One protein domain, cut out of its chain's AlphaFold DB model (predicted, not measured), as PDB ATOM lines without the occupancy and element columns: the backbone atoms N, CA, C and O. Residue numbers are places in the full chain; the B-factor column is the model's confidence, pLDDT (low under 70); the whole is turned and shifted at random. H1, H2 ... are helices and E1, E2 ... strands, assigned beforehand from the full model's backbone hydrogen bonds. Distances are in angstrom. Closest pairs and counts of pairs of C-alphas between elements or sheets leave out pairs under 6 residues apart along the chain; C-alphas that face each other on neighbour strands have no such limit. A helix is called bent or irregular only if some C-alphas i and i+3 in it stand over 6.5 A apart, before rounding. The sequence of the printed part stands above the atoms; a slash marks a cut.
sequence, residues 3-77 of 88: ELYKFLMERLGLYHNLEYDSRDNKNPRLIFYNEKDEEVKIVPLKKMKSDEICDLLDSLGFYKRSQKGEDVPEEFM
ATOM      1  N   GLU A   3       5.190  -4.515  18.207       90.31
ATOM      2  CA  GLU A   3       6.023  -4.731  17.017       90.31
ATOM      3  C   GLU A   3       5.260  -5.335  15.837       90.31
ATOM      4  O   GLU A   3       5.380  -4.861  14.710       90.31
ATOM      5  N   LEU A   4       4.414  -6.337  16.097       88.44
ATOM      6  CA  LEU A   4       3.574  -6.931  15.061       88.44
ATOM      7  C   LEU A   4       2.577  -5.906  14.511       88.44
ATOM      8  O   LEU A   4       2.416  -5.797  13.304       88.44
ATOM      9  N   TYR A   5       1.934  -5.121  15.381       89.31
ATOM     10  CA  TYR A   5       1.024  -4.067  14.929       89.31
ATOM     11  C   TYR A   5       1.746  -3.005  14.098       89.31
ATOM     12  O   TYR A   5       1.223  -2.588  13.068       89.31
ATOM     13  N   LYS A   6       2.957  -2.612  14.502       92.00
ATOM     14  CA  LYS A   6       3.804  -1.700  13.732       92.00
ATOM     15  C   LYS A   6       4.092  -2.262  12.341       92.00
ATOM     16  O   LYS A   6       3.897  -1.565  11.350       92.00
ATOM     17  N   PHE A   7       4.473  -3.537  12.251       93.06
ATOM     18  CA  PHE A   7       4.672  -4.211  10.969       93.06
ATOM     19  C   PHE A   7       3.399  -4.189  10.109       93.06
ATOM     20  O   PHE A   7       3.443  -3.763   8.956       93.06
ATOM     21  N   LEU A   8       2.251  -4.577  10.672       92.00
ATOM     22  CA  LEU A   8       0.977  -4.619   9.947       92.00
ATOM     23  C   LEU A   8       0.555  -3.241   9.420       92.00
ATOM     24  O   LEU A   8       0.102  -3.123   8.284       92.00
ATOM     25  N   MET A   9       0.721  -2.192  10.224       91.12
ATOM     26  CA  MET A   9       0.306  -0.837   9.858       91.12
ATOM     27  C   MET A   9       1.280  -0.157   8.897       91.12
ATOM     28  O   MET A   9       0.847   0.561   7.998       91.12
ATOM     29  N   GLU A  10       2.585  -0.368   9.048       92.06
ATOM     30  CA  GLU A  10       3.602   0.409   8.327       92.06
ATOM     31  C   GLU A  10       4.238  -0.362   7.169       92.06
ATOM     32  O   GLU A  10       4.575   0.242   6.153       92.06
ATOM     33  N   ARG A  11       4.407  -1.682   7.307       93.38
ATOM     34  CA  ARG A  11       5.276  -2.491   6.438       93.38
ATOM     35  C   ARG A  11       4.532  -3.492   5.566       93.38
ATOM     36  O   ARG A  11       4.971  -3.701   4.444       93.38
ATOM     37  N   LEU A  12       3.414  -4.057   6.029       93.31
ATOM     38  CA  LEU A  12       2.664  -5.091   5.298       93.31
ATOM     39  C   LEU A  12       2.384  -4.680   3.844       93.31
ATOM     40  O   LEU A  12       2.749  -5.396   2.924       93.31
ATOM     41  N   GLY A  13       1.832  -3.479   3.643       92.19
ATOM     42  CA  GLY A  13       1.473  -2.970   2.313       92.19
ATOM     43  C   GLY A  13       2.647  -2.611   1.391       92.19
ATOM     44  O   GLY A  13       2.410  -2.071   0.314       92.19
ATOM     45  N   LEU A  14       3.894  -2.836   1.816       94.44
ATOM     46  CA  LEU A  14       5.076  -2.697   0.960       94.44
ATOM     47  C   LEU A  14       5.410  -4.002   0.228       94.44
ATOM     48  O   LEU A  14       6.121  -3.958  -0.770       94.44
ATOM     49  N   TYR A  15       4.901  -5.140   0.697       94.69
ATOM     50  CA  TYR A  15       5.106  -6.444   0.071       94.69
ATOM     51  C   TYR A  15       3.867  -6.800  -0.751       94.69
ATOM     52  O   TYR A  15       2.742  -6.693  -0.265       94.69
ATOM     53  N   HIS A  16       4.049  -7.185  -2.013       91.56
ATOM     54  CA  HIS A  16       2.930  -7.385  -2.944       91.56
ATOM     55  C   HIS A  16       2.212  -8.723  -2.791       91.56
ATOM     56  O   HIS A  16       1.072  -8.856  -3.220       91.56
ATOM     57  N   ASN A  17       2.883  -9.694  -2.191       92.75
ATOM     58  CA  ASN A  17       2.463 -11.083  -2.050       92.75
ATOM     59  C   ASN A  17       2.399 -11.515  -0.577       92.75
ATOM     60  O   ASN A  17       2.573 -12.689  -0.257       92.75
ATOM     61  N   LEU A  18       2.185 -10.557   0.329       94.12
ATOM     62  CA  LEU A  18       2.027 -10.813   1.753       94.12
ATOM     63  C   LEU A  18       0.611 -10.447   2.196       94.12
ATOM     64  O   LEU A  18       0.193  -9.295   2.090       94.12
ATOM     65  N   GLU A  19      -0.101 -11.426   2.743       91.81
ATOM     66  CA  GLU A  19      -1.461 -11.259   3.250       91.81
ATOM     67  C   GLU A  19      -1.499 -11.388   4.778       91.81
ATOM     68  O   GLU A  19      -0.731 -12.140   5.384       91.81
ATOM     69  N   TYR A  20      -2.400 -10.636   5.412       91.31
ATOM     70  CA  TYR A  20      -2.676 -10.753   6.838       91.31
ATOM     71  C   TYR A  20      -4.032 -11.409   7.082       91.31
ATOM     72  O   TYR A  20      -5.066 -10.911   6.642       91.31
ATOM     73  N   ASP A  21      -4.015 -12.469   7.883       89.88
ATOM     74  CA  ASP A  21      -5.198 -13.198   8.319       89.88
ATOM     75  C   ASP A  21      -5.371 -13.099   9.843       89.88
ATOM     76  O   ASP A  21      -4.495 -13.485  10.621       89.88
ATOM     77  N   SER A  22      -6.530 -12.600  10.285       84.00
ATOM     78  CA  SER A  22      -6.841 -12.365  11.699       84.00
ATOM     79  C   SER A  22      -7.349 -13.590  12.474       84.00
ATOM     80  O   SER A  22      -7.686 -13.459  13.656       84.00
ATOM     81  N   ARG A  23      -7.465 -14.768  11.844       81.12
ATOM     82  CA  ARG A  23      -8.052 -15.973  12.467       81.12
ATOM     83  C   ARG A  23      -7.299 -16.459  13.714       81.12
ATOM     84  O   ARG A  23      -7.934 -17.021  14.604       81.12
ATOM     85  N   ASP A  24      -5.990 -16.213  13.834       73.44
ATOM     86  CA  ASP A  24      -5.180 -16.642  14.991       73.44
ATOM     87  C   ASP A  24      -4.236 -15.547  15.524       73.44
ATOM     88  O   ASP A  24      -3.009 -15.663  15.538       73.44
ATOM     89  N   ASN A  25      -4.829 -14.472  16.046       71.25
ATOM     90  CA  ASN A  25      -4.077 -13.366  16.653       71.25
ATOM     91  C   ASN A  25      -3.324 -13.748  17.945       71.25
ATOM     92  O   ASN A  25      -2.485 -12.978  18.419       71.25
ATOM     93  N   LYS A  26      -3.628 -14.904  18.557       81.94
ATOM     94  CA  LYS A  26      -2.974 -15.350  19.800       81.94
ATOM     95  C   LYS A  26      -1.583 -15.926  19.530       81.94
ATOM     96  O   LYS A  26      -0.689 -15.728  20.357       81.94
ATOM     97  N   ASN A  27      -1.397 -16.585  18.386       86.88
ATOM     98  CA  ASN A  27      -0.135 -17.183  17.959       86.88
ATOM     99  C   ASN A  27       0.237 -16.728  16.537       86.88
ATOM    100  O   ASN A  27       0.178 -17.527  15.596       86.88
ATOM    101  N   PRO A  28       0.644 -15.454  16.374       90.25
ATOM    102  CA  PRO A  28       0.974 -14.909  15.068       90.25
ATOM    103  C   PRO A  28       2.185 -15.628  14.476       90.25
ATOM    104  O   PRO A  28       3.190 -15.871  15.157       90.25
ATOM    105  N   ARG A  29       2.081 -15.949  13.191       93.19
ATOM    106  CA  ARG A  29       3.074 -16.691  12.419       93.19
ATOM    107  C   ARG A  29       3.099 -16.181  10.984       93.19
ATOM    108  O   ARG A  29       2.058 -15.796  10.463       93.19
ATOM    109  N   LEU A  30       4.272 -16.201  10.363       94.06
ATOM    110  CA  LEU A  30       4.392 -16.177   8.910       94.06
ATOM    111  C   LEU A  30       4.276 -17.605   8.399       94.06
ATOM    112  O   LEU A  30       4.921 -18.504   8.945       94.06
ATOM    113  N   ILE A  31       3.471 -17.794   7.363       94.88
ATOM    114  CA  ILE A  31       3.324 -19.059   6.650       94.88
ATOM    115  C   ILE A  31       3.754 -18.784   5.215       94.88
ATOM    116  O   ILE A  31       3.258 -17.850   4.588       94.88
ATOM    117  N   PHE A  32       4.723 -19.551   4.734       94.75
ATOM    118  CA  PHE A  32       5.241 -19.445   3.380       94.75
ATOM    119  C   PHE A  32       4.665 -20.578   2.547       94.75
ATOM    120  O   PHE A  32       4.691 -21.730   2.988       94.75
ATOM    121  N   TYR A  33       4.209 -20.239   1.349       93.88
ATOM    122  CA  TYR A  33       3.648 -21.175   0.388       93.88
ATOM    123  C   TYR A  33       4.572 -21.301  -0.822       93.88
ATOM    124  O   TYR A  33       5.307 -20.364  -1.150       93.88
ATOM    125  N   ASN A  34       4.577 -22.470  -1.458       90.94
ATOM    126  CA  ASN A  34       5.198 -22.646  -2.769       90.94
ATOM    127  C   ASN A  34       4.224 -22.266  -3.901       90.94
ATOM    128  O   ASN A  34       3.093 -21.855  -3.664       90.94
ATOM    129  N   GLU A  35       4.660 -22.444  -5.147       88.88
ATOM    130  CA  GLU A  35       3.855 -22.204  -6.357       88.88
ATOM    131  C   GLU A  35       2.597 -23.088  -6.489       88.88
ATOM    132  O   GLU A  35       1.760 -22.838  -7.350       88.88
ATOM    133  N   LYS A  36       2.468 -24.134  -5.663       91.62
ATOM    134  CA  LYS A  36       1.324 -25.057  -5.622       91.62
ATOM    135  C   LYS A  36       0.391 -24.775  -4.439       91.62
ATOM    136  O   LYS A  36      -0.427 -25.629  -4.108       91.62
ATOM    137  N   ASP A  37       0.551 -23.622  -3.787       90.00
ATOM    138  CA  ASP A  37      -0.151 -23.239  -2.557       90.00
ATOM    139  C   ASP A  37       0.066 -24.217  -1.383       90.00
ATOM    140  O   ASP A  37      -0.751 -24.313  -0.466       90.00
ATOM    141  N   GLU A  38       1.188 -24.942  -1.362       94.31
ATOM    142  CA  GLU A  38       1.541 -25.839  -0.257       94.31
ATOM    143  C   GLU A  38       2.382 -25.096   0.787       94.31
ATOM    144  O   GLU A  38       3.354 -24.414   0.450       94.31
ATOM    145  N   GLU A  39       2.047 -25.257   2.070       95.00
ATOM    146  CA  GLU A  39       2.823 -24.696   3.179       95.00
ATOM    147  C   GLU A  39       4.227 -25.322   3.231       95.00
ATOM    148  O   GLU A  39       4.388 -26.510   3.504       95.00
ATOM    149  N   VAL A  40       5.266 -24.511   3.023       94.62
ATOM    150  CA  VAL A  40       6.665 -24.975   3.042       94.62
ATOM    151  C   VAL A  40       7.428 -24.556   4.293       94.62
ATOM    152  O   VAL A  40       8.431 -25.175   4.648       94.62
ATOM    153  N   LYS A  41       6.992 -23.491   4.974       93.94
ATOM    154  CA  LYS A  41       7.672 -22.979   6.169       93.94
ATOM    155  C   LYS A  41       6.719 -22.186   7.050       93.94
ATOM    156  O   LYS A  41       5.941 -21.377   6.558       93.94
ATOM    157  N   ILE A  42       6.859 -22.353   8.364       95.19
ATOM    158  CA  ILE A  42       6.128 -21.579   9.370       95.19
ATOM    159  C   ILE A  42       7.134 -20.926  10.318       95.19
ATOM    160  O   ILE A  42       8.009 -21.600  10.860       95.19
ATOM    161  N   VAL A  43       7.011 -19.615  10.535       94.56
ATOM    162  CA  VAL A  43       7.881 -18.845  11.438       94.56
ATOM    163  C   VAL A  43       7.035 -18.118  12.488       94.56
ATOM    164  O   VAL A  43       6.226 -17.265  12.127       94.56
ATOM    165  N   PRO A  44       7.193 -18.414  13.790       93.44
ATOM    166  CA  PRO A  44       6.439 -17.745  14.847       93.44
ATOM    167  C   PRO A  44       6.936 -16.310  15.080       93.44
ATOM    168  O   PRO A  44       8.121 -16.085  15.310       93.44
ATOM    169  N   LEU A  45       6.018 -15.338  15.118       91.25
ATOM    170  CA  LEU A  45       6.349 -13.906  15.197       91.25
ATOM    171  C   LEU A  45       6.363 -13.341  16.623       91.25
ATOM    172  O   LEU A  45       6.759 -12.200  16.833       91.25
ATOM    173  N   LYS A  46       5.941 -14.116  17.630       86.75
ATOM    174  CA  LYS A  46       5.682 -13.633  19.005       86.75
ATOM    175  C   LYS A  46       6.855 -12.885  19.663       86.75
ATOM    176  O   LYS A  46       6.624 -12.082  20.564       86.75
ATOM    177  N   LYS A  47       8.094 -13.176  19.255       87.38
ATOM    178  CA  LYS A  47       9.325 -12.558  19.780       87.38
ATOM    179  C   LYS A  47      10.062 -11.678  18.763       87.38
ATOM    180  O   LYS A  47      11.095 -11.131  19.127       87.38
ATOM    181  N   MET A  48       9.561 -11.563  17.535       92.00
ATOM    182  CA  MET A  48      10.221 -10.808  16.471       92.00
ATOM    183  C   MET A  48       9.806  -9.335  16.502       92.00
ATOM    184  O   MET A  48       8.649  -9.003  16.784       92.00
ATOM    185  N   LYS A  49      10.754  -8.454  16.194       93.62
ATOM    186  CA  LYS A  49      10.533  -7.028  15.938       93.62
ATOM    187  C   LYS A  49      10.073  -6.795  14.502       93.62
ATOM    188  O   LYS A  49      10.292  -7.631  13.632       93.62
ATOM    189  N   SER A  50       9.483  -5.628  14.242       93.12
ATOM    190  CA  SER A  50       9.043  -5.253  12.888       93.12
ATOM    191  C   SER A  50      10.184  -5.307  11.860       93.12
ATOM    192  O   SER A  50      10.000  -5.817  10.754       93.12
ATOM    193  N   ASP A  51      11.375  -4.840  12.245       93.62
ATOM    194  CA  ASP A  51      12.548  -4.836  11.364       93.62
ATOM    195  C   ASP A  51      13.086  -6.259  11.133       93.62
ATOM    196  O   ASP A  51      13.358  -6.611   9.996       93.62
ATOM    197  N   GLU A  52      13.089  -7.131  12.150       95.31
ATOM    198  CA  GLU A  52      13.502  -8.542  11.995       95.31
ATOM    199  C   GLU A  52      12.576  -9.325  11.050       95.31
ATOM    200  O   GLU A  52      13.010 -10.243  10.355       95.31
ATOM    201  N   ILE A  53      11.285  -8.978  11.026       94.50
ATOM    202  CA  ILE A  53      10.331  -9.542  10.065       94.50
ATOM    203  C   ILE A  53      10.676  -9.069   8.649       94.50
ATOM    204  O   ILE A  53      10.645  -9.875   7.722       94.50
ATOM    205  N   CYS A  54      11.023  -7.789   8.478       94.56
ATOM    206  CA  CYS A  54      11.445  -7.265   7.180       94.56
ATOM    207  C   CYS A  54      12.751  -7.915   6.711       94.56
ATOM    208  O   CYS A  54      12.790  -8.425   5.600       94.56
ATOM    209  N   ASP A  55      13.764  -7.985   7.575       95.69
ATOM    210  CA  ASP A  55      15.057  -8.599   7.266       95.69
ATOM    211  C   ASP A  55      14.894 -10.070   6.851       95.69
ATOM    212  O   ASP A  55      15.554 -10.543   5.926       95.69
ATOM    213  N   LEU A  56      13.973 -10.800   7.495       95.12
ATOM    214  CA  LEU A  56      13.628 -12.164   7.103       95.12
ATOM    215  C   LEU A  56      13.043 -12.216   5.685       95.12
ATOM    216  O   LEU A  56      13.482 -13.042   4.888       95.12
ATOM    217  N   LEU A  57      12.060 -11.371   5.373       95.06
ATOM    218  CA  LEU A  57      11.428 -11.329   4.049       95.06
ATOM    219  C   LEU A  57      12.440 -10.940   2.963       95.06
ATOM    220  O   LEU A  57      12.544 -11.635   1.952       95.06
ATOM    221  N   ASP A  58      13.247  -9.911   3.218       93.62
ATOM    222  CA  ASP A  58      14.302  -9.444   2.318       93.62
ATOM    223  C   ASP A  58      15.338 -10.563   2.071       93.62
ATOM    224  O   ASP A  58      15.703 -10.840   0.927       93.62
ATOM    225  N   SER A  59      15.742 -11.304   3.116       93.69
ATOM    226  CA  SER A  59      16.670 -12.445   2.990       93.69
ATOM    227  C   SER A  59      16.115 -13.618   2.174       93.69
ATOM    228  O   SER A  59      16.881 -14.395   1.602       93.69
ATOM    229  N   LEU A  60      14.788 -13.753   2.115       92.81
ATOM    230  CA  LEU A  60      14.090 -14.768   1.325       92.81
ATOM    231  C   LEU A  60      13.800 -14.296  -0.107       92.81
ATOM    232  O   LEU A  60      13.258 -15.068  -0.895       92.81
ATOM    233  N   GLY A  61      14.174 -13.061  -0.452       93.19
ATOM    234  CA  GLY A  61      13.984 -12.490  -1.781       93.19
ATOM    235  C   GLY A  61      12.579 -11.948  -2.023       93.19
ATOM    236  O   GLY A  61      12.169 -11.844  -3.175       93.19
ATOM    237  N   PHE A  62      11.818 -11.621  -0.977       94.56
ATOM    238  CA  PHE A  62      10.561 -10.901  -1.162       94.56
ATOM    239  C   PHE A  62      10.853  -9.489  -1.654       94.56
ATOM    240  O   PHE A  62      11.690  -8.780  -1.098       94.56
ATOM    241  N   TYR A  63      10.141  -9.071  -2.696       93.50
ATOM    242  CA  TYR A  63      10.254  -7.709  -3.182       93.50
ATOM    243  C   TYR A  63       9.510  -6.749  -2.253       93.50
ATOM    244  O   TYR A  63       8.361  -6.979  -1.865       93.50
ATOM    245  N   LYS A  64      10.179  -5.646  -1.925       93.88
ATOM    246  CA  LYS A  64       9.659  -4.583  -1.075       93.88
ATOM    247  C   LYS A  64       9.574  -3.296  -1.882       93.88
ATOM    248  O   LYS A  64      10.589  -2.760  -2.317       93.88
ATOM    249  N   ARG A  65       8.356  -2.792  -2.051       93.44
ATOM    250  CA  ARG A  65       8.080  -1.511  -2.710       93.44
ATOM    251  C   ARG A  65       8.657  -0.354  -1.898       93.44
ATOM    252  O   ARG A  65       8.721  -0.418  -0.666       93.44
ATOM    253  N   SER A  66       8.992   0.737  -2.582       90.31
ATOM    254  CA  SER A  66       9.432   1.967  -1.915       90.31
ATOM    255  C   SER A  66       8.264   2.645  -1.199       90.31
ATOM    256  O   SER A  66       8.434   3.212  -0.118       90.31
ATOM    257  N   GLN A  67       7.063   2.548  -1.775       90.44
ATOM    258  CA  GLN A  67       5.832   3.094  -1.210       90.44
ATOM    259  C   GLN A  67       4.624   2.175  -1.430       90.44
ATOM    260  O   GLN A  67       4.565   1.372  -2.363       90.44
ATOM    261  N   LYS A  68       3.622   2.310  -0.558       87.31
ATOM    262  CA  LYS A  68       2.360   1.570  -0.682       87.31
ATOM    263  C   LYS A  68       1.624   2.002  -1.950       87.31
ATOM    264  O   LYS A  68       1.485   3.196  -2.194       87.31
ATOM    265  N   GLY A  69       1.112   1.036  -2.709       83.62
ATOM    266  CA  GLY A  69       0.353   1.299  -3.937       83.62
ATOM    267  C   GLY A  69       1.201   1.548  -5.186       83.62
ATOM    268  O   GLY A  69       0.629   1.716  -6.253       83.62
ATOM    269  N   GLU A  70       2.532   1.528  -5.081       90.88
ATOM    270  CA  GLU A  70       3.423   1.514  -6.247       90.88
ATOM    271  C   GLU A  70       3.243   0.215  -7.039       90.88
ATOM    272  O   GLU A  70       3.063  -0.846  -6.431       90.88
ATOM    273  N   ASP A  71       3.300   0.279  -8.368       89.56
ATOM    274  CA  ASP A  71       3.294  -0.922  -9.197       89.56
ATOM    275  C   ASP A  71       4.546  -1.768  -8.938       89.56
ATOM    276  O   ASP A  71       5.634  -1.259  -8.659       89.56
ATOM    277  N   VAL A  72       4.393  -3.089  -9.006       89.88
ATOM    278  CA  VAL A  72       5.537  -4.004  -8.925       89.88
ATOM    279  C   VAL A  72       6.138  -4.097 -10.325       89.88
ATOM    280  O   VAL A  72       5.399  -4.428 -11.254       89.88
ATOM    281  N   PRO A  73       7.441  -3.825 -10.512       90.94
ATOM    282  CA  PRO A  73       8.077  -4.035 -11.805       90.94
ATOM    283  C   PRO A  73       7.921  -5.490 -12.257       90.94
ATOM    284  O   PRO A  73       7.966  -6.405 -11.435       90.94
ATOM    285  N   GLU A  74       7.764  -5.708 -13.563       87.50
ATOM    286  CA  GLU A  74       7.498  -7.033 -14.144       87.50
ATOM    287  C   GLU A  74       8.536  -8.085 -13.712       87.50
ATOM    288  O   GLU A  74       8.182  -9.210 -13.366       87.50
ATOM    289  N   GLU A  75       9.802  -7.675 -13.600       86.56
ATOM    290  CA  GLU A  75      10.925  -8.506 -13.145       86.56
ATOM    291  C   GLU A  75      10.736  -9.082 -11.727       86.56
ATOM    292  O   GLU A  75      11.272 -10.145 -11.415       86.56
ATOM    293  N   PHE A  76       9.953  -8.414 -10.872       89.31
ATOM    294  CA  PHE A  76       9.729  -8.792  -9.471       89.31
ATOM    295  C   PHE A  76       8.334  -9.357  -9.196       89.31
ATOM    296  O   PHE A  76       8.073  -9.781  -8.071       89.31
ATOM    297  N   MET A  77       7.441  -9.405 -10.191       87.75
ATOM    298  CA  MET A  77       6.068  -9.894  -9.997       87.75
ATOM    299  C   MET A  77       6.032 -11.315  -9.431       87.75
ATOM    300  O   MET A  77       5.240 -11.606  -8.537       87.75
TER     301      MET A  77
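AT A GLANCE: This is residues 3 to 77 of the 88 residues of the protein "Sep15_SelM domain-containing protein" of Ameiurus melas (UniProt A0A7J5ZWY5). Two short helices, H1 and H2, form a loose V on one side of the domain, and a two-stranded antiparallel hairpin, E1 and E2, forms the other side. A long link, residues 15 to 28, runs between H1 and E1, and a tail with no named element, residues 60 to 77, lies toward the end of the domain opposite Lys 26. The printed part has 75 residues with two named helices and two named strands, in the order H1, E1, E2, H2. The class is mixed, helices and strands, with under half of the residues, 33 of 75, in named elements. The whole is compact, with a radius of gyration of the C-alphas of 12.5 A and spans of 36 by 29 by 22 A.

HOW THE PARTS SIT: Strands E1, residues 29 to 33, and E2, residues 39 to 44, are a hairpin, antiparallel at 164 degrees. N 30 and O 43 are 2.8 A apart and N 32 and O 41 2.9 A, within hydrogen-bond range. Helices H1, residues 3 to 14, and H2, residues 50 to 59, touch; their closest C-alphas are those of Phe 7 and Ser 50, 4.9 A apart. They run the same way at a steep tilt of 45 degrees. H1 and E2 are apart, as are E1 and H2. In H2 every O i to N i+4 pair is within hydrogen-bond range; in H1, 5 of 8 are.

IN THESE COORDINATES: E1 measures 12.9 A and E2 14.1 A. H1 begins at C-alpha 3, (6.023, -4.731, 17.017), and is 16.2 A long; it is irregular, with C-alphas 10 and 13 7.2 A apart. H2 is 14.4 A long and ends at C-alpha 59, (16.670, -12.445, 2.990).

THE WHOLE: The C-alphas farthest apart, of Lys 26 and Glu 74, are 36.5 A apart. The printed part has no cut. The link from H1 to E1 is long; those from E1 to E2 and E2 to H2 are tight. The mean pLDDT of the printed part is 91.1, and no printed residue is under 70.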